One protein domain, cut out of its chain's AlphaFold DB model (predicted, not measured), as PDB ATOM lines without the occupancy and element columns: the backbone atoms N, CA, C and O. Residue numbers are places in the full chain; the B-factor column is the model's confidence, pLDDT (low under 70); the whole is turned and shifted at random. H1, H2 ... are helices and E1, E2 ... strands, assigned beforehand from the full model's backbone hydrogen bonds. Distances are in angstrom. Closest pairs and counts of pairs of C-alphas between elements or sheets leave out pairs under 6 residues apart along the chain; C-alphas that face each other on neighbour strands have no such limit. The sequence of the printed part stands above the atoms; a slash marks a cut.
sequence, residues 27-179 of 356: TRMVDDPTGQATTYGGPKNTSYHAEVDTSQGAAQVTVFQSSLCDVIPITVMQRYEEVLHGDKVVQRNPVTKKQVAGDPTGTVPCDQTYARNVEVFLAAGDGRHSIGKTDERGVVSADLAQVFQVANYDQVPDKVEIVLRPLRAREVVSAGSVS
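Overview. This is residues 27 to 179 of the 356 residues of an uncharacterized protein of Sorangiineae bacterium NIC37A_2 (UniProt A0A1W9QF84). A long, strongly twisted ribbon of strands is built along one very long strand, E3, and at one end a small four-stranded sheet packs over part of it, making a head shaped as a partial sandwich. The rest of the ribbon is a narrow arm, in which E1 and E4 run beside the far part of E3, residues 69 to 85, and E5, beside residues 64 to 71 of E3, lies between them and the head. The printed part has 153 residues with ten named strands and one short named helix, in the order E1 to E8, H1, E9, E10, and is mostly strand. The larger sheet is branched and its neighbour pairs are antiparallel; the smaller runs E7, E6, E9, E10, all antiparallel. The whole is extended, with a radius of gyration of the C-alphas of 27.0 A and spans of 93 by 27 by 23 A.

Along the chain. E3, residues 58 to 85, measures 82.6 A, from C-alpha 58 at (232.591, 215.670, 198.452) to C-alpha 85 at (151.062, 203.860, 203.977). Its neighbours are E1, residues 27 to 40, 35.9 A; E2, residues 44 to 55, 33.9 A; E4, residues 88 to 101, 30.8 A; E5, residues 106 to 114, 24.5 A; and E8, residues 139 to 143. E1 bends by 70 degrees at residue 36 and E4 by 91 degrees at residue 91. The smaller sheet holds E6, residues 119 to 124, E7, residues 127 to 133, E9, residues 159 to 165, and E10, residues 173 to 179, which ends at (231.217, 206.599, 209.556). H1 is residues 144 to 149.

Arrangement. Pairing along E3 is staggered: E1 and E2 lie on one side of it, E4, E5 and E8 on the other side. N 30 and O 80 of E1 and E3 are 3.0 A apart, within hydrogen-bond range, as are N 49 and O 64 of E2 and E3, 3.0 A, N 77 and O 98 of E3 and E4, 2.8 A, N 67 and O 110 of E3 and E5, 3.0 A, and N 61 and O 140 of E3 and E8, 2.8 A. E2, E3 and E4 form a meander, each strand the antiparallel neighbour of the one before. The two sheets form a sandwich, two sheets face to face, the facing parts 8.1 A centre to centre and their strands at 48 degrees. The closest C-alphas of E2 and E10 are those of His 49 and Ala 175, 4.4 A; those of E7 and E8 are Ile 131 and Ala 142, 5.7 A. In the smaller sheet, N 122 and O 129 of E6 and E7, 2.9 A, N 121 and O 163 of E6 and E9, 2.8 A, and N 162 and O 176 of E9 and E10, 2.8 A, are within hydrogen-bond range. H1 only grazes both sheets; every O i to N i+4 pair in it is within hydrogen-bond range.

Size, cuts and confidence. The C-alphas farthest apart, those of His 85 and Asp 154, are 92.9 A apart. The printed part has no cut and no long link. Mean pLDDT of the printed part is 83.8; residues 54 to 58, 126 and 144 to 157 are under 70.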
ATOM      1  N   THR A  27     156.555 210.266 204.283       85.12
ATOM      2  CA  THR A  27     157.845 210.019 203.630       85.12
ATOM      3  C   THR A  27     158.957 209.903 204.664       85.12
ATOM      4  O   THR A  27     158.970 210.615 205.671       85.12
ATOM      5  N   ARG A  28     159.907 208.996 204.421       90.38
ATOM      6  CA  ARG A  28     161.157 208.907 205.187       90.38
ATOM      7  C   ARG A  28     162.348 208.681 204.267       90.38
ATOM      8  O   ARG A  28     162.215 208.087 203.199       90.38
ATOM      9  N   MET A  29     163.518 209.103 204.732       89.19
ATOM     10  CA  MET A  29     164.783 208.820 204.059       89.19
ATOM     11  C   MET A  29     165.439 207.605 204.705       89.19
ATOM     12  O   MET A  29     165.601 207.569 205.925       89.19
ATOM     13  N   VAL A  30     165.827 206.633 203.884       90.44
ATOM     14  CA  VAL A  30     166.567 205.440 204.308       90.44
ATOM     15  C   VAL A  30     167.862 205.365 203.509       90.44
ATOM     16  O   VAL A  30     167.861 205.591 202.300       90.44
ATOM     17  N   ASP A  31     168.966 205.083 204.193       90.31
ATOM     18  CA  ASP A  31     170.296 204.969 203.599       90.31
ATOM     19  C   ASP A  31     170.720 203.485 203.634       90.31
ATOM     20  O   ASP A  31     170.904 202.930 204.716       90.31
ATOM     21  N   ASP A  32     170.887 202.850 202.464       89.94
ATOM     22  CA  ASP A  32     171.336 201.449 202.356       89.94
ATOM     23  C   ASP A  32     172.801 201.365 201.888       89.94
ATOM     24  O   ASP A  32     173.176 202.059 200.935       89.94
ATOM     25  N   PRO A  33     173.639 200.479 202.462       88.12
ATOM     26  CA  PRO A  33     174.995 200.246 201.973       88.12
ATOM     27  C   PRO A  33     174.975 199.612 200.577       88.12
ATOM     28  O   PRO A  33     174.396 198.552 200.365       88.12
ATOM     29  N   THR A  34     175.660 200.241 199.624       89.62
ATOM     30  CA  THR A  34     175.751 199.779 198.224       89.62
ATOM     31  C   THR A  34     177.175 199.514 197.747       89.62
ATOM     32  O   THR A  34     177.362 198.975 196.659       89.62
ATOM     33  N   GLY A  35     178.189 199.860 198.542       88.12
ATOM     34  CA  GLY A  35     179.582 199.572 198.218       88.12
ATOM     35  C   GLY A  35     180.555 200.010 199.306       88.12
ATOM     36  O   GLY A  35     180.192 200.748 200.224       88.12
ATOM     37  N   GLN A  36     181.801 199.563 199.173       90.50
ATOM     38  CA  GLN A  36     182.919 199.948 200.029       90.50
ATOM     39  C   GLN A  36     184.048 200.520 199.175       90.50
ATOM     40  O   GLN A  36     184.280 200.076 198.051       90.50
ATOM     41  N   ALA A  37     184.739 201.513 199.715       90.31
ATOM     42  CA  ALA A  37     185.936 202.101 199.144       90.31
ATOM     43  C   ALA A  37     186.920 202.444 200.267       90.31
ATOM     44  O   ALA A  37     186.594 202.364 201.452       90.31
ATOM     45  N   THR A  38     188.125 202.851 199.896       90.69
ATOM     46  CA  THR A  38     189.148 203.298 200.839       90.69
ATOM     47  C   THR A  38     189.640 204.665 200.407       90.69
ATOM     48  O   THR A  38     189.878 204.892 199.223       90.69
ATOM     49  N   THR A  39     189.790 205.569 201.370       92.25
ATOM     50  CA  THR A  39     190.503 206.830 201.181       92.25
ATOM     51  C   THR A  39     191.646 206.935 202.180       92.25
ATOM     52  O   THR A  39     191.663 206.231 203.193       92.25
ATOM     53  N   TYR A  40     192.592 207.819 201.897       91.62
ATOM     54  CA  TYR A  40     193.724 208.088 202.772       91.62
ATOM     55  C   TYR A  40     193.543 209.440 203.462       91.62
ATOM     56  O   TYR A  40     193.123 210.417 202.839       91.62
ATOM     57  N   GLY A  41     193.831 209.481 204.763       90.44
ATOM     58  CA  GLY A  41     193.873 210.712 205.545       90.44
ATOM     59  C   GLY A  41     195.048 211.613 205.155       90.44
ATOM     60  O   GLY A  41     195.868 211.271 204.304       90.44
ATOM     61  N   GLY A  42     195.139 212.778 205.800       90.12
ATOM     62  CA  GLY A  42     196.268 213.689 205.603       90.12
ATOM     63  C   GLY A  42     197.601 213.094 206.093       90.12
ATOM     64  O   GLY A  42     197.588 212.295 207.035       90.12
ATOM     65  N   PRO A  43     198.747 213.493 205.504       89.31
ATOM     66  CA  PRO A  43     200.066 213.063 205.965       89.31
ATOM     67  C   PRO A  43     200.322 213.473 207.422       89.31
ATOM     68  O   PRO A  43     200.084 214.620 207.806       89.31
ATOM     69  N   LYS A  44     200.842 212.547 208.229       87.69
ATOM     70  CA  LYS A  44     201.290 212.783 209.609       87.69
ATOM     71  C   LYS A  44     202.551 211.981 209.928       87.69
ATOM     72  O   LYS A  44     202.913 211.073 209.187       87.69
ATOM     73  N   ASN A  45     203.194 212.293 211.054       85.75
ATOM     74  CA  ASN A  45     204.378 211.583 211.558       85.75
ATOM     75  C   ASN A  45     205.487 211.431 210.502       85.75
ATOM     76  O   ASN A  45     205.992 210.333 210.279       85.75
ATOM     77  N   THR A  46     205.834 212.530 209.830       87.50
ATOM     78  CA  THR A  46     206.887 212.541 208.812       87.50
ATOM     79  C   THR A  46     208.234 212.178 209.430       87.50
ATOM     80  O   THR A  46     208.712 212.859 210.338       87.50
ATOM     81  N   SER A  47     208.848 211.115 208.921       87.25
ATOM     82  CA  SER A  47     210.214 210.713 209.229       87.25
ATOM     83  C   SER A  47     211.141 211.053 208.067       87.25
ATOM     84  O   SER A  47     210.711 211.209 206.920       87.25
ATOM     85  N   TYR A  48     212.427 211.179 208.381       88.50
ATOM     86  CA  TYR A  48     213.463 211.479 207.407       88.50
ATOM     87  C   TYR A  48     214.533 210.401 207.447       88.50
ATOM     88  O   TYR A  48     214.867 209.884 208.514       88.50
ATOM     89  N   HIS A  49     215.085 210.090 206.282       88.62
ATOM     90  CA  HIS A  49     216.239 209.216 206.148       88.62
ATOM     91  C   HIS A  49     217.231 209.841 205.176       88.62
ATOM     92  O   HIS A  49     216.827 210.445 204.182       88.62
ATOM     93  N   ALA A  50     218.517 209.721 205.478       86.75
ATOM     94  CA  ALA A  50     219.590 210.223 204.645       86.75
ATOM     95  C   ALA A  50     220.496 209.082 204.178       86.75
ATOM     96  O   ALA A  50     220.970 208.281 204.983       86.75
ATOM     97  N   GLU A  51     220.781 209.076 202.881       85.12
ATOM     98  CA  GLU A  51     221.812 208.250 202.264       85.12
ATOM     99  C   GLU A  51     223.024 209.127 201.952       85.12
ATOM    100  O   GLU A  51     222.875 210.275 201.527       85.12
ATOM    101  N   VAL A  52     224.227 208.597 202.169       78.56
ATOM    102  CA  VAL A  52     225.475 209.307 201.869       78.56
ATOM    103  C   VAL A  52     226.222 208.562 200.784       78.56
ATOM    104  O   VAL A  52     226.591 207.404 200.963       78.56
ATOM    105  N   ASP A  53     226.483 209.259 199.687       74.31
ATOM    106  CA  ASP A  53     227.427 208.838 198.663       74.31
ATOM    107  C   ASP A  53     228.662 209.748 198.729       74.31
ATOM    108  O   ASP A  53     228.587 210.904 199.151       74.31
ATOM    109  N   THR A  54     229.820 209.247 198.321       64.44
ATOM    110  CA  THR A  54     231.016 210.075 198.156       64.44
ATOM    111  C   THR A  54     231.394 210.132 196.694       64.44
ATOM    112  O   THR A  54     231.799 209.142 196.095       64.44
ATOM    113  N   SER A  55     231.311 211.330 196.124       57.53
ATOM    114  CA  SER A  55     231.735 211.597 194.755       57.53
ATOM    115  C   SER A  55     232.623 212.843 194.725       57.53
ATOM    116  O   SER A  55     232.378 213.819 195.427       57.53
ATOM    117  N   GLN A  56     233.713 212.804 193.951       53.44
ATOM    118  CA  GLN A  56     234.647 213.938 193.782       53.44
ATOM    119  C   GLN A  56     235.283 214.508 195.069       53.44
ATOM    120  O   GLN A  56     235.605 215.690 195.124       53.44
ATOM    121  N   GLY A  57     235.467 213.704 196.120       54.34
ATOM    122  CA  GLY A  57     235.985 214.216 197.400       54.34
ATOM    123  C   GLY A  57     234.954 215.002 198.221       54.34
ATOM    124  O   GLY A  57     235.243 215.375 199.354       54.34
ATOM    125  N   ALA A  58     233.734 215.176 197.705       64.38
ATOM    126  CA  ALA A  58     232.591 215.670 198.452       64.38
ATOM    127  C   ALA A  58     231.730 214.499 198.949       64.38
ATOM    128  O   ALA A  58     231.604 213.465 198.285       64.38
ATOM    129  N   ALA A  59     231.116 214.656 200.120       73.00
ATOM    130  CA  ALA A  59     229.962 213.841 200.469       73.00
ATOM    131  C   ALA A  59     228.723 214.447 199.835       73.00
ATOM    132  O   ALA A  59     228.462 215.646 199.943       73.00
ATOM    133  N   GLN A  60     227.959 213.586 199.191       82.88
ATOM    134  CA  GLN A  60     226.638 213.856 198.686       82.88
ATOM    135  C   GLN A  60     225.642 213.199 199.634       82.88
ATOM    136  O   GLN A  60     225.608 211.979 199.762       82.88
ATOM    137  N   VAL A  61     224.848 214.013 200.318       86.31
ATOM    138  CA  VAL A  61     223.783 213.541 201.198       86.31
ATOM    139  C   VAL A  61     222.466 213.674 200.447       86.31
ATOM    140  O   VAL A  61     222.078 214.779 200.061       86.31
ATOM    141  N   THR A  62     221.786 212.552 200.238       89.06
ATOM    142  CA  THR A  62     220.441 212.507 199.659       89.06
ATOM    143  C   THR A  62     219.442 212.278 200.777       89.06
ATOM    144  O   THR A  62     219.549 211.302 201.515       89.06
ATOM    145  N   VAL A  63     218.478 213.181 200.918       90.06
ATOM    146  CA  VAL A  63     217.495 213.149 201.999       90.06
ATOM    147  C   VAL A  63     216.121 212.793 201.453       90.06
ATOM    148  O   VAL A  63     215.592 213.438 200.543       90.06
ATOM    149  N   PHE A  64     215.512 211.797 202.078       90.94
ATOM    150  CA  PHE A  64     214.165 211.329 201.806       90.94
ATOM    151  C   PHE A  64     213.249 211.688 202.967       90.94
ATOM    152  O   PHE A  64     213.663 211.679 204.129       90.94
ATOM    153  N   GLN A  65     211.994 211.979 202.648       90.94
ATOM    154  CA  GLN A  65     210.920 212.119 203.621       90.94
ATOM    155  C   GLN A  65     209.850 211.062 203.356       90.94
ATOM    156  O   GLN A  65     209.549 210.734 202.206       90.94
ATOM    157  N   SER A  66     209.285 210.522 204.429       91.31
ATOM    158  CA  SER A  66     208.196 209.551 204.378       91.31
ATOM    159  C   SER A  66     207.189 209.894 205.462       91.31
ATOM    160  O   SER A  66     207.566 210.098 206.614       91.31
ATOM    161  N   SER A  67     205.910 209.959 205.110       91.44
ATOM    162  CA  SER A  67     204.827 210.228 206.057       91.44
ATOM    163  C   SER A  67     203.942 208.997 206.226       91.44
ATOM    164  O   SER A  67     204.009 208.038 205.460       91.44
ATOM    165  N   LEU A  68     203.099 209.013 207.251       93.75
ATOM    166  CA  LEU A  68     202.056 208.017 207.457       93.75
ATOM    167  C   LEU A  68     200.695 208.651 207.179       93.75
ATOM    168  O   LEU A  68     200.430 209.767 207.622       93.75
ATOM    169  N   CYS A  69     199.827 207.929 206.478       94.69
ATOM    170  CA  CYS A  69     198.446 208.327 206.232       94.69
ATOM    171  C   CYS A  69     197.503 207.303 206.857       94.69
ATOM    172  O   CYS A  69     197.738 206.095 206.785       94.69
ATOM    173  N   ASP A  70     196.421 207.790 207.461       95.19
ATOM    174  CA  ASP A  70     195.352 206.926 207.960       95.19
ATOM    175  C   ASP A  70     194.624 206.253 206.798       95.19
ATOM    176  O   ASP A  70     194.317 206.894 205.794       95.19
ATOM    177  N   VAL A  71     194.312 204.971 206.945       94.06
ATOM    178  CA  VAL A  71     193.447 204.232 206.026       94.06
ATOM    179  C   VAL A  71     192.018 204.375 206.526       94.06
ATOM    180  O   VAL A  71     191.677 203.868 207.594       94.06
ATOM    181  N   ILE A  72     191.188 205.087 205.769       94.62
ATOM    182  CA  ILE A  72     189.818 205.415 206.156       94.62
ATOM    183  C   ILE A  72     188.861 204.627 205.253       94.62
ATOM    184  O   ILE A  72     188.789 204.894 204.045       94.62
ATOM    185  N   PRO A  73     188.119 203.645 205.794       92.75
ATOM    186  CA  PRO A  73     187.098 202.950 205.030       92.75
ATOM    187  C   PRO A  73     185.939 203.906 204.733       92.75
ATOM    188  O   PRO A  73     185.448 204.620 205.607       92.75
ATOM    189  N   ILE A  74     185.477 203.905 203.489       94.12
ATOM    190  CA  ILE A  74     184.291 204.636 203.051       94.12
ATOM    191  C   ILE A  74     183.210 203.621 202.734       94.12
ATOM    192  O   ILE A  74     183.407 202.728 201.909       94.12
ATOM    193  N   THR A  75     182.030 203.812 203.314       93.00
ATOM    194  CA  THR A  75     180.839 203.081 202.884       93.00
ATOM    195  C   THR A  75     179.983 203.983 202.002       93.00
ATOM    196  O   THR A  75     179.623 205.100 202.384       93.00
ATOM    197  N   VAL A  76     179.670 203.511 200.796       91.12
ATOM    198  CA  VAL A  76     178.793 204.212 199.856       91.12
ATOM    199  C   VAL A  76     177.355 203.828 200.174       91.12
ATOM    200  O   VAL A  76     176.949 202.684 199.982       91.12
ATOM    201  N   MET A  77     176.582 204.790 200.659       92.06
ATOM    202  CA  MET A  77     175.160 204.661 200.942       92.06
ATOM    203  C   MET A  77     174.346 205.121 199.733       92.06
ATOM    204  O   MET A  77     174.575 206.216 199.213       92.06
ATOM    205  N   GLN A  78     173.369 204.332 199.298       92.50
ATOM    206  CA  GLN A  78     172.314 204.813 198.414       92.50
ATOM    207  C   GLN A  78     171.161 205.304 199.279       92.50
ATOM    208  O   GLN A  78     170.568 204.541 200.038       92.50
ATOM    209  N   ARG A  79     170.846 206.590 199.143       92.19
ATOM    210  CA  ARG A  79     169.687 207.186 199.786       92.19
ATOM    211  C   ARG A  79     168.444 206.889 198.967       92.19
ATOM    212  O   ARG A  79     168.426 207.151 197.758       92.19
ATOM    213  N   TYR A  80     167.420 206.396 199.640       92.38
ATOM    214  CA  TYR A  80     166.091 206.176 199.105       92.38
ATOM    215  C   TYR A  80     165.084 207.057 199.834       92.38
ATOM    216  O   TYR A  80     165.153 207.221 201.053       92.38
ATOM    217  N   GLU A  81     164.141 207.599 199.078       92.69
ATOM    218  CA  GLU A  81     162.906 208.142 199.622       92.69
ATOM    219  C   GLU A  81     161.860 207.027 199.602       92.69
ATOM    220  O   GLU A  81     161.545 206.465 198.546       92.69
ATOM    221  N   GLU A  82     161.363 206.675 200.783       92.38
ATOM    222  CA  GLU A  82     160.305 205.690 200.959       92.38
ATOM    223  C   GLU A  82     158.996 206.396 201.286       92.38
ATOM    224  O   GLU A  82     158.921 207.166 202.246       92.38
ATOM    225  N   VAL A  83     157.957 206.098 200.507       88.44
ATOM    226  CA  VAL A  83     156.582 206.497 200.807       88.44
ATOM    227  C   VAL A  83     155.926 205.351 201.567       88.44
ATOM    228  O   VAL A  83     155.879 204.213 201.089       88.44
ATOM    229  N   LEU A  84     155.427 205.655 202.758       87.62
ATOM    230  CA  LEU A  84     154.768 204.724 203.663       87.62
ATOM    231  C   LEU A  84     153.254 204.931 203.621       87.62
ATOM    232  O   LEU A  84     152.784 206.068 203.600       87.62
ATOM    233  N   HIS A  85     152.494 203.840 203.675       84.75
ATOM    234  CA  HIS A  85     151.062 203.860 203.977       84.75
ATOM    235  C   HIS A  85     150.815 202.977 205.205       84.75
ATOM    236  O   HIS A  85     150.880 201.746 205.125       84.75
ATOM    237  N   GLY A  86     150.617 203.607 206.368       83.75
ATOM    238  CA  GLY A  86     150.800 202.929 207.656       83.75
ATOM    239  C   GLY A  86     152.259 202.489 207.824       83.75
ATOM    240  O   GLY A  86     153.166 203.267 207.546       83.75
ATOM    241  N   ASP A  87     152.486 201.226 208.193       79.50
ATOM    242  CA  ASP A  87     153.837 200.664 208.387       79.50
ATOM    243  C   ASP A  87     154.435 200.018 207.122       79.50
ATOM    244  O   ASP A  87     155.533 199.458 207.156       79.50
ATOM    245  N   LYS A  88     153.718 200.053 205.990       83.62
ATOM    246  CA  LYS A  88     154.151 199.400 204.746       83.62
ATOM    247  C   LYS A  88     154.778 200.398 203.783       83.62
ATOM    248  O   LYS A  88     154.164 201.406 203.437       83.62
ATOM    249  N   VAL A  89     155.975 200.067 203.296       86.00
ATOM    250  CA  VAL A  89     156.639 200.781 202.198       86.00
ATOM    251  C   VAL A  89     155.898 200.464 200.902       86.00
ATOM    252  O   VAL A  89     155.894 199.317 200.458       86.00
ATOM    253  N   VAL A  90     155.248 201.469 200.316       88.88
ATOM    254  CA  VAL A  90     154.471 201.329 199.070       88.88
ATOM    255  C   VAL A  90     155.236 201.817 197.843       88.88
ATOM    256  O   VAL A  90     154.971 201.359 196.735       88.88
ATOM    257  N   GLN A  91     156.215 202.705 198.028       88.25
ATOM    258  CA  GLN A  91     157.097 203.170 196.962       88.25
ATOM    259  C   GLN A  91     158.491 203.459 197.518       88.25
ATOM    260  O   GLN A  91     158.618 203.994 198.617       88.25
ATOM    261  N   ARG A  92     159.528 203.119 196.746       91.31
ATOM    262  CA  ARG A  92     160.932 203.363 197.087       91.31
ATOM    263  C   ARG A  92     161.664 203.922 195.873       91.31
ATOM    264  O   ARG A  92     161.862 203.203 194.898       91.31
ATOM    265  N   ASN A  93     162.074 205.185 195.944       90.06
ATOM    266  CA  ASN A  93     162.750 205.868 194.843       90.06
ATOM    267  C   ASN A  93     164.198 206.211 195.236       90.06
ATOM    268  O   ASN A  93     164.412 206.777 196.311       90.06
ATOM    269  N   PRO A  94     165.213 205.884 194.414       87.31
ATOM    270  CA  PRO A  94     166.590 206.289 194.679       87.31
ATOM    271  C   PRO A  94     166.747 207.804 194.490       87.31
ATOM    272  O   PRO A  94     166.350 208.345 193.463       87.31
ATOM    273  N   VAL A  95     167.363 208.476 195.465       90.19
ATOM    274  CA  VAL A  95     167.549 209.936 195.457       90.19
ATOM    275  C   VAL A  95     168.984 210.292 195.078       90.19
ATOM    276  O   VAL A  95     169.237 210.880 194.032       90.19
ATOM    277  N   THR A  96     169.952 209.902 195.909       89.81
ATOM    278  CA  THR A  96     171.368 210.270 195.744       89.81
ATOM    279  C   THR A  96     172.282 209.255 196.414       89.81
ATOM    280  O   THR A  96     171.882 208.589 197.367       89.81
ATOM    281  N   LYS A  97     173.542 209.184 195.980       89.12
ATOM    282  CA  LYS A  97     174.588 208.450 196.701       89.12
ATOM    283  C   LYS A  97     175.270 209.367 197.712       89.12
ATOM    284  O   LYS A  97     175.643 210.487 197.375       89.12
ATOM    285  N   LYS A  98     175.450 208.882 198.938       89.25
ATOM    286  CA  LYS A  98     176.210 209.537 200.006       89.25
ATOM    287  C   LYS A  98     177.405 208.663 200.360       89.25
ATOM    288  O   LYS A  98     177.280 207.449 200.452       89.25
ATOM    289  N   GLN A  99     178.558 209.273 200.584       90.06
ATOM    290  CA  GLN A  99     179.722 208.579 201.123       90.06
ATOM    291  C   GLN A  99     179.824 208.882 202.615       90.06
ATOM    292  O   GLN A  99     179.708 210.039 203.022       90.06
ATOM    293  N   VAL A 100     179.994 207.845 203.429       90.00
ATOM    294  CA  VAL A 100     180.194 207.970 204.874       90.00
ATOM    295  C   VAL A 100     181.553 207.372 205.204       90.00
ATOM    296  O   VAL A 100     181.779 206.184 204.972       90.00
ATOM    297  N   ALA A 101     182.459 208.212 205.701       89.94
ATOM    298  CA  ALA A 101     183.745 207.774 206.224       89.94
ATOM    299  C   ALA A 101     183.541 207.100 207.588       89.94
ATOM    300  O   ALA A 101     182.810 207.626 208.427       89.94
ATOM    301  N   GLY A 102     184.156 205.935 207.777       89.44
ATOM    302  CA  GLY A 102     184.276 205.284 209.079       89.44
ATOM    303  C   GLY A 102     185.519 205.748 209.837       89.44
ATOM    304  O   GLY A 102     186.245 206.636 209.386       89.44
ATOM    305  N   ASP A 103     185.778 205.114 210.977       91.25
ATOM    306  CA  ASP A 103     186.986 205.370 211.759       91.25
ATOM    307  C   ASP A 103     188.243 204.813 211.059       91.25
ATOM    308  O   ASP A 103     188.155 203.792 210.366       91.25
ATOM    309  N   PRO A 104     189.422 205.445 211.233       90.88
ATOM    310  CA  PRO A 104     190.688 204.926 210.724       90.88
ATOM    311  C   PRO A 104     190.945 203.481 211.162       90.88
ATOM    312  O   PRO A 104     190.939 203.175 212.354       90.88
ATOM    313  N   THR A 105     191.217 202.593 210.207       92.50
ATOM    314  CA  THR A 105     191.449 201.161 210.477       92.50
ATOM    315  C   THR A 105     192.926 200.786 210.536       92.50
ATOM    316  O   THR A 105     193.271 199.698 210.993       92.50
ATOM    317  N   GLY A 106     193.812 201.676 210.091       91.88
ATOM    318  CA  GLY A 106     195.252 201.462 210.094       91.88
ATOM    319  C   GLY A 106     196.013 202.668 209.561       91.88
ATOM    320  O   GLY A 106     195.420 203.683 209.202       91.88
ATOM    321  N   THR A 107     197.337 202.543 209.494       92.25
ATOM    322  CA  THR A 107     198.220 203.545 208.885       92.25
ATOM    323  C   THR A 107     199.093 202.892 207.827       92.25
ATOM    324  O   THR A 107     199.533 201.754 207.995       92.25
ATOM    325  N   VAL A 108     199.330 203.604 206.728       91.88
ATOM    326  CA  VAL A 108     200.217 203.165 205.643       91.88
ATOM    327  C   VAL A 108     201.225 204.260 205.298       91.88
ATOM    328  O   VAL A 108     200.903 205.442 205.464       91.88
ATOM    329  N   PRO A 109     202.429 203.906 204.809       90.06
ATOM    330  CA  PRO A 109     203.357 204.885 204.260       90.06
ATOM    331  C   PRO A 109     202.726 205.644 203.091       90.06
ATOM    332  O   PRO A 109     202.127 205.047 202.196       90.06
ATOM    333  N   CYS A 110     202.874 206.960 203.099       87.44
ATOM    334  CA  CYS A 110     202.432 207.856 202.042       87.44
ATOM    335  C   CYS A 110     203.435 209.002 201.873       87.44
ATOM    336  O   CYS A 110     204.262 209.257 202.748       87.44
ATOM    337  N   ASP A 111     203.354 209.698 200.738       84.44
ATOM    338  CA  ASP A 111     204.189 210.872 200.448       84.44
ATOM    339  C   ASP A 111     205.706 210.603 200.558       84.44
ATOM    340  O   ASP A 111     206.471 211.378 201.130       84.44
ATOM    341  N   GLN A 112     206.138 209.459 200.015       85.81
ATOM    342  CA  GLN A 112     207.550 209.088 199.914       85.81
ATOM    343  C   GLN A 112     208.209 209.896 198.802       85.81
ATOM    344  O   GLN A 112     208.031 209.618 197.615       85.81
ATOM    345  N   THR A 113     208.936 210.936 199.189       90.06
ATOM    346  CA  THR A 113     209.508 211.901 198.251       90.06
ATOM    347  C   THR A 113     210.887 212.366 198.703       90.06
ATOM    348  O   THR A 113     211.323 212.126 199.829       90.06
ATOM    349  N   TYR A 114     211.599 213.043 197.803       91.69
ATOM    350  CA  TYR A 114     212.818 213.761 198.153       91.69
ATOM    351  C   TYR A 114     212.496 214.943 199.067       91.69
ATOM    352  O   TYR A 114     211.602 215.742 198.771       91.69
ATOM    353  N   ALA A 115     213.251 215.090 200.153       90.06
ATOM    354  CA  ALA A 115     213.094 216.206 201.070       90.06
ATOM    355  C   ALA A 115     213.775 217.450 200.481       90.06
ATOM    356  O   ALA A 115     215.001 217.548 200.467       90.06
ATOM    357  N   ARG A 116     212.988 218.404 199.974       90.56
ATOM    358  CA  ARG A 116     213.482 219.602 199.268       90.56
ATOM    359  C   ARG A 116     213.670 220.789 200.208       90.56
ATOM    360  O   ARG A 116     212.828 221.020 201.075       90.56
ATOM    361  N   ASN A 117     214.702 221.602 199.968       89.00
ATOM    362  CA  ASN A 117     214.982 222.840 200.709       89.00
ATOM    363  C   ASN A 117     215.066 222.631 202.237       89.00
ATOM    364  O   ASN A 117     214.677 223.499 203.024       89.00
ATOM    365  N   VAL A 118     215.552 221.461 202.651       89.69
ATOM    366  CA  VAL A 118     215.807 221.111 204.051       89.69
ATOM    367  C   VAL A 118     217.254 221.450 204.360       89.69
ATOM    368  O   VAL A 118     218.150 221.087 203.601       89.69
ATOM    369  N   GLU A 119     217.488 222.173 205.453       91.62
ATOM    370  CA  GLU A 119     218.846 222.492 205.888       91.62
ATOM    371  C   GLU A 119     219.460 221.261 206.557       91.62
ATOM    372  O   GLU A 119     218.874 220.696 207.483       91.62
ATOM    373  N   VAL A 120     220.617 220.834 206.064       90.81
ATOM    374  CA  VAL A 120     221.304 219.625 206.512       90.81
ATOM    375  C   VAL A 120     222.545 220.021 207.293       90.81
ATOM    376  O   VAL A 120     223.290 220.921 206.898       90.81
ATOM    377  N   PHE A 121     222.776 219.326 208.397       88.50
ATOM    378  CA  PHE A 121     223.930 219.516 209.253       88.50
ATOM    379  C   PHE A 121     224.617 218.186 209.528       88.50
ATOM    380  O   PHE A 121     223.979 217.138 209.642       88.50
ATOM    381  N   LEU A 122     225.925 218.270 209.720       85.19
ATOM    382  CA  LEU A 122     226.737 217.220 210.306       85.19
ATOM    383  C   LEU A 122     226.946 217.540 211.786       85.19
ATOM    384  O   LEU A 122     227.463 218.608 212.125       85.19
ATOM    385  N   ALA A 123     226.498 216.642 212.660       84.38
ATOM    386  CA  ALA A 123     226.632 216.763 214.105       84.38
ATOM    387  C   ALA A 123     227.731 215.824 214.629       84.38
ATOM    388  O   ALA A 123     227.701 214.612 214.399       84.38
ATOM    389  N   ALA A 124     228.704 216.407 215.328       75.75
ATOM    390  CA  ALA A 124     229.869 215.734 215.893       75.75
ATOM    391  C   ALA A 124     230.077 216.220 217.338       75.75
ATOM    392  O   ALA A 124     230.447 217.371 217.572       75.75
ATOM    393  N   GLY A 125     229.817 215.359 218.327       72.44
ATOM    394  CA  GLY A 125     229.754 215.799 219.726       72.44
ATOM    395  C   GLY A 125     228.698 216.898 219.907       72.44
ATOM    396  O   GLY A 125     227.563 216.733 219.465       72.44
ATOM    397  N   ASP A 126     229.088 218.036 220.491       69.62
ATOM    398  CA  ASP A 126     228.194 219.185 220.719       69.62
ATOM    399  C   ASP A 126     228.125 220.171 219.531       69.62
ATOM    400  O   ASP A 126     227.313 221.100 219.523       69.62
ATOM    401  N   GLY A 127     228.971 219.983 218.512       76.31
ATOM    402  CA  GLY A 127     229.054 220.855 217.340       76.31
ATOM    403  C   GLY A 127     228.097 220.442 216.223       76.31
ATOM    404  O   GLY A 127     227.881 219.256 215.969       76.31
ATOM    405  N   ARG A 128     227.530 221.434 215.524       83.50
ATOM    406  CA  ARG A 128     226.708 221.241 214.319       83.50
ATOM    407  C   ARG A 128     227.225 222.119 213.192       83.50
ATOM    408  O   ARG A 128     227.261 223.340 213.327       83.50
ATOM    409  N   HIS A 129     227.549 221.499 212.065       83.25
ATOM    410  CA  HIS A 129     228.085 222.180 210.892       83.25
ATOM    411  C   HIS A 129     227.095 222.071 209.743       83.25
ATOM    412  O   HIS A 129     226.756 220.969 209.321       83.25
ATOM    413  N   SER A 130     226.601 223.213 209.259       86.44
ATOM    414  CA  SER A 130     225.690 223.238 208.111       86.44
ATOM    415  C   SER A 130     226.450 222.833 206.852       86.44
ATOM    416  O   SER A 130     227.496 223.410 206.555       86.44
ATOM    417  N   ILE A 131     225.919 221.854 206.120       86.38
ATOM    418  CA  ILE A 131     226.428 221.459 204.799       86.38
ATOM    419  C   ILE A 131     225.615 222.084 203.660       86.38
ATOM    420  O   ILE A 131     225.953 221.914 202.493       86.38
ATOM    421  N   GLY A 132     224.564 222.838 203.995       88.50
ATOM    422  CA  GLY A 132     223.715 223.547 203.046       88.50
ATOM    423  C   GLY A 132     222.273 223.055 203.051       88.50
ATOM    424  O   GLY A 132     221.807 222.421 203.999       88.50
ATOM    425  N   LYS A 133     221.543 223.387 201.984       91.75
ATOM    426  CA  LYS A 133     220.147 222.981 201.795       91.75
ATOM    427  C   LYS A 133     220.026 222.012 200.635       91.75
ATOM    428  O   LYS A 133     220.726 222.167 199.638       91.75
ATOM    429  N   THR A 134     219.111 221.061 200.762       91.25
ATOM    430  CA  THR A 134     218.809 220.121 199.686       91.25
ATOM    431  C   THR A 134     218.151 220.800 198.484       91.25
ATOM    432  O   THR A 134     217.312 221.694 198.635       91.25
ATOM    433  N   ASP A 135     218.513 220.353 197.284       89.62
ATOM    434  CA  ASP A 135     217.937 220.802 196.015       89.62
ATOM    435  C   ASP A 135     216.568 220.143 195.709       89.62
ATOM    436  O   ASP A 135     215.934 219.511 196.561       89.62
ATOM    437  N   GLU A 136     216.079 220.287 194.472       88.62
ATOM    438  CA  GLU A 136     214.817 219.679 194.017       88.62
ATOM    439  C   GLU A 136     214.826 218.140 194.026       88.62
ATOM    440  O   GLU A 136     213.760 217.509 194.037       88.62
ATOM    441  N   ARG A 137     216.016 217.535 194.034       89.25
ATOM    442  CA  ARG A 137     216.250 216.090 194.105       89.25
ATOM    443  C   ARG A 137     216.582 215.635 195.525       89.25
ATOM    444  O   ARG A 137     216.949 214.485 195.711       89.25
ATOM    445  N   GLY A 138     216.445 216.506 196.526       88.75
ATOM    446  CA  GLY A 138     216.750 216.167 197.914       88.75
ATOM    447  C   GLY A 138     218.244 216.031 198.190       88.75
ATOM    448  O   GLY A 138     218.617 215.432 199.193       88.75
ATOM    449  N   VAL A 139     219.096 216.563 197.313       88.75
ATOM    450  CA  VAL A 139     220.543 216.366 197.357       88.75
ATOM    451  C   VAL A 139     221.236 217.614 197.888       88.75
ATOM    452  O   VAL A 139     220.928 218.732 197.476       88.75
ATOM    453  N   VAL A 140     222.209 217.419 198.774       88.50
ATOM    454  CA  VAL A 140     223.181 218.440 199.176       88.50
ATOM    455  C   VAL A 140     224.588 217.855 199.098       88.50
ATOM    456  O   VAL A 140     224.810 216.698 199.449       88.50
ATOM    457  N   SER A 141     225.546 218.646 198.621       83.62
ATOM    458  CA  SER A 141     226.943 218.228 198.500       83.62
ATOM    459  C   SER A 141     227.841 219.159 199.300       83.62
ATOM    460  O   SER A 141     227.699 220.377 199.209       83.62
ATOM    461  N   ALA A 142     228.781 218.589 200.046       77.62
ATOM    462  CA  ALA A 142     229.799 219.349 200.759       77.62
ATOM    463  C   ALA A 142     231.138 218.615 200.761       77.62
ATOM    464  O   ALA A 142     231.195 217.387 200.855       77.62
ATOM    465  N   ASP A 143     232.224 219.380 200.693       72.25
ATOM    466  CA  ASP A 143     233.565 218.862 200.937       72.25
ATOM    467  C   ASP A 143     233.696 218.524 202.428       72.25
ATOM    468  O   ASP A 143     233.783 219.412 203.280       72.25
ATOM    469  N   LEU A 144     233.694 217.229 202.755       68.69
ATOM    470  CA  LEU A 144     233.815 216.784 204.142       68.69
ATOM    471  C   LEU A 144     235.140 217.219 204.769       68.69
ATOM    472  O   LEU A 144     235.163 217.541 205.955       68.69
ATOM    473  N   ALA A 145     236.233 217.253 204.001       63.41
ATOM    474  CA  ALA A 145     237.528 217.674 204.518       63.41
ATOM    475  C   ALA A 145     237.482 219.148 204.925       63.41
ATOM    476  O   ALA A 145     237.945 219.489 206.011       63.41
ATOM    477  N   GLN A 146     236.847 220.002 204.121       66.25
ATOM    478  CA  GLN A 146     236.638 221.405 204.474       66.25
ATOM    479  C   GLN A 146     235.698 221.561 205.682       66.25
ATOM    480  O   GLN A 146     235.984 222.353 206.581       66.25
ATOM    481  N   VAL A 147     234.606 220.791 205.743       66.44
ATOM    482  CA  VAL A 147     233.636 220.860 206.850       66.44
ATOM    483  C   VAL A 147     234.281 220.503 208.194       66.44
ATOM    484  O   VAL A 147     234.016 221.179 209.187       66.44
ATOM    485  N   PHE A 148     235.172 219.507 208.234       62.91
ATOM    486  CA  PHE A 148     235.879 219.134 209.466       62.91
ATOM    487  C   PHE A 148     237.134 219.980 209.748       62.91
ATOM    488  O   PHE A 148     237.482 220.151 210.914       62.91
ATOM    489  N   GLN A 149     237.784 220.569 208.733       59.66
ATOM    490  CA  GLN A 149     238.905 221.508 208.928       59.66
ATOM    491  C   GLN A 149     238.467 222.831 209.569       59.66
ATOM    492  O   GLN A 149     239.189 223.380 210.395       59.66
ATOM    493  N   VAL A 150     237.275 223.333 209.234       52.66
ATOM    494  CA  VAL A 150     236.718 224.575 209.811       52.66
ATOM    495  C   VAL A 150     236.335 224.404 211.292       52.66
ATOM    496  O   VAL A 150     236.127 225.385 212.002       52.66
ATOM    497  N   ALA A 151     236.260 223.167 211.783       53.28
ATOM    498  CA  ALA A 151     235.674 222.846 213.074       53.28
ATOM    499  C   ALA A 151     236.666 222.748 214.254       53.28
ATOM    500  O   ALA A 151     236.217 222.553 215.379       53.28
ATOM    501  N   ASN A 152     237.983 222.914 214.036       53.81
ATOM    502  CA  ASN A 152     239.025 222.876 215.087       53.81
ATOM    503  C   ASN A 152     238.919 221.672 216.057       53.81
ATOM    504  O   ASN A 152     239.179 221.804 217.251       53.81
ATOM    505  N   TYR A 153     238.534 220.489 215.568       58.31
ATOM    506  CA  TYR A 153     238.569 219.270 216.381       58.31
ATOM    507  C   TYR A 153     239.991 218.693 216.418       58.31
ATOM    508  O   TYR A 153     240.521 218.311 215.376       58.31
ATOM    509  N   ASP A 154     240.574 218.549 217.614       54.75
ATOM    510  CA  ASP A 154     241.854 217.843 217.818       54.75
ATOM    511  C   ASP A 154     241.762 216.351 217.423       54.75
ATOM    512  O   ASP A 154     242.749 215.737 217.014       54.75
ATOM    513  N   GLN A 155     240.557 215.772 217.505       59.22
ATOM    514  CA  GLN A 155     240.203 214.449 216.990       59.22
ATOM    515  C   GLN A 155     238.802 214.493 216.373       59.22
ATOM    516  O   GLN A 155     237.815 214.754 217.061       59.22
ATOM    517  N   VAL A 156     238.708 214.235 215.069       62.06
ATOM    518  CA  VAL A 156     237.420 214.124 214.371       62.06
ATOM    519  C   VAL A 156     236.732 212.819 214.807       62.06
ATOM    520  O   VAL A 156     237.375 211.769 214.736       62.06
ATOM    521  N   PRO A 157     235.458 212.835 215.243       69.00
ATOM    522  CA  PRO A 157     234.752 211.615 215.629       69.00
ATOM    523  C   PRO A 157     234.614 210.627 214.465       69.00
ATOM    524  O   PRO A 157     234.280 211.025 213.351       69.00
ATOM    525  N   ASP A 158     234.781 209.329 214.735       73.44
ATOM    526  CA  ASP A 158     234.637 208.277 213.715       73.44
ATOM    527  C   ASP A 158     233.227 208.210 213.120       73.44
ATOM    528  O   ASP A 158     233.058 207.816 211.967       73.44
ATOM    529  N   LYS A 159     232.212 208.603 213.896       79.12
ATOM    530  CA  LYS A 159     230.804 208.583 213.508       79.12
ATOM    531  C   LYS A 159     230.200 209.971 213.666       79.12
ATOM    532  O   LYS A 159     230.298 210.575 214.730       79.12
ATOM    533  N   VAL A 160     229.537 210.435 212.614       80.56
ATOM    534  CA  VAL A 160     228.882 211.743 212.553       80.56
ATOM    535  C   VAL A 160     227.402 211.538 212.284       80.56
ATOM    536  O   VAL A 160     227.017 210.727 211.442       80.56
ATOM    537  N   GLU A 161     226.562 212.246 213.026       86.06
ATOM    538  CA  GLU A 161     225.116 212.193 212.848       86.06
ATOM    539  C   GLU A 161     224.685 213.199 211.778       86.06
ATOM    540  O   GLU A 161     225.164 214.332 211.731       86.06
ATOM    541  N   ILE A 162     223.776 212.780 210.902       86.94
ATOM    542  CA  ILE A 162     223.156 213.650 209.909       86.94
ATOM    543  C   ILE A 162     221.874 214.163 210.538       86.94
ATOM    544  O   ILE A 162     220.925 213.403 210.744       86.94
ATOM    545  N   VAL A 163     221.847 215.455 210.841       90.56
ATOM    546  CA  VAL A 163     220.666 216.104 211.410       90.56
ATOM    547  C   VAL A 163     220.109 217.121 210.431       90.56
ATOM    548  O   VAL A 163     220.835 217.806 209.714       90.56
ATOM    549  N   LEU A 164     218.790 217.210 210.388       90.62
ATOM    550  CA  LEU A 164     218.049 218.026 209.441       90.62
ATOM    551  C   LEU A 164     217.244 219.072 210.189       90.62
ATOM    552  O   LEU A 164     216.707 218.799 211.260       90.62
ATOM    553  N   ARG A 165     217.070 220.244 209.588       89.31
ATOM    554  CA  ARG A 165     216.062 221.221 209.998       89.31
ATOM    555  C   ARG A 165     215.019 221.354 208.886       89.31
ATOM    556  O   ARG A 165     215.254 222.082 207.915       89.31
ATOM    557  N   PRO A 166     213.876 220.654 209.007       81.88
ATOM    558  CA  PRO A 166     212.780 220.778 208.061       81.88
ATOM    559  C   PRO A 166     212.267 222.212 207.958       81.88
ATOM    560  O   PRO A 166     212.279 222.978 208.926       81.88
ATOM    561  N   LEU A 167     211.754 222.568 206.780       71.88
ATOM    562  CA  LEU A 167     211.159 223.876 206.551       71.88
ATOM    563  C   LEU A 167     209.982 224.069 207.525       71.88
ATOM    564  O   LEU A 167     209.012 223.318 207.479       71.88
ATOM    565  N   ARG A 168     210.057 225.101 208.379       72.06
ATOM    566  CA  ARG A 168     209.080 225.458 209.440       72.06
ATOM    567  C   ARG A 168     209.174 224.658 210.749       72.06
ATOM    568  O   ARG A 168     208.446 224.992 211.682       72.06
ATOM    569  N   ALA A 169     210.069 223.679 210.866       76.12
ATOM    570  CA  ALA A 169     210.346 223.025 212.145       76.12
ATOM    571  C   ALA A 169     211.321 223.867 212.988       76.12
ATOM    572  O   ALA A 169     212.284 224.433 212.469       76.12
ATOM    573  N   ARG A 170     211.069 223.959 214.302       72.75
ATOM    574  CA  ARG A 170     212.010 224.583 215.255       72.75
ATOM    575  C   ARG A 170     213.104 223.617 215.698       72.75
ATOM    576  O   ARG A 170     214.218 224.047 215.981       72.75
ATOM    577  N   GLU A 171     212.778 222.333 215.756       81.12
ATOM    578  CA  GLU A 171     213.687 221.280 216.196       81.12
ATOM    579  C   GLU A 171     214.429 220.662 215.013       81.12
ATOM    580  O   GLU A 171     213.927 220.626 213.887       81.12
ATOM    581  N   VAL A 172     215.648 220.196 215.289       84.62
ATOM    582  CA  VAL A 172     216.391 219.360 214.349       84.62
ATOM    583  C   VAL A 172     215.980 217.908 214.538       84.62
ATOM    584  O   VAL A 172     215.745 217.471 215.662       84.62
ATOM    585  N   VAL A 173     215.915 217.162 213.443       88.38
ATOM    586  CA  VAL A 173     215.570 215.739 213.436       88.38
ATOM    587  C   VAL A 173     216.754 214.932 212.921       88.38
ATOM    588  O   VAL A 173     217.422 215.345 211.975       88.38
ATOM    589  N   SER A 174     217.027 213.793 213.551       87.50
ATOM    590  CA  SER A 174     218.050 212.860 213.076       87.50
ATOM    591  C   SER A 174     217.562 212.140 211.822       87.50
ATOM    592  O   SER A 174     216.421 211.683 211.778       87.50
ATOM    593  N   ALA A 175     218.420 212.046 210.810       85.00
ATOM    594  CA  ALA A 175     218.146 211.346 209.555       85.00
ATOM    595  C   ALA A 175     219.046 210.125 209.337       85.00
ATOM    596  O   ALA A 175     218.901 209.409 208.345       85.00
ATOM    597  N   GLY A 176     219.977 209.880 210.259       84.31
ATOM    598  CA  GLY A 176     220.930 208.787 210.177       84.31
ATOM    599  C   GLY A 176     222.309 209.203 210.656       84.31
ATOM    600  O   GLY A 176     222.513 210.263 211.243       84.31
ATOM    601  N   SER A 177     223.282 208.344 210.399       81.88
ATOM    602  CA  SER A 177     224.664 208.564 210.807       81.88
ATOM    603  C   SER A 177     225.608 207.946 209.801       81.88
ATOM    604  O   SER A 177     225.294 206.891 209.253       81.88
ATOM    605  N   VAL A 178     226.778 208.548 209.636       77.38
ATOM    606  CA  VAL A 178     227.802 208.081 208.709       77.38
ATOM    607  C   VAL A 178     229.138 207.903 209.422       77.38
ATOM    608  O   VAL A 178     229.495 208.689 210.300       77.38
ATOM    609  N   SER A 179     229.864 206.845 209.062       78.44
ATOM    610  CA  SER A 179     231.217 206.599 209.556       78.44
ATOM    611  C   SER A 179     232.237 207.282 208.647       78.44
ATOM    612  O   SER A 179     232.350 206.955 207.465       78.44
TER     613      SER A 179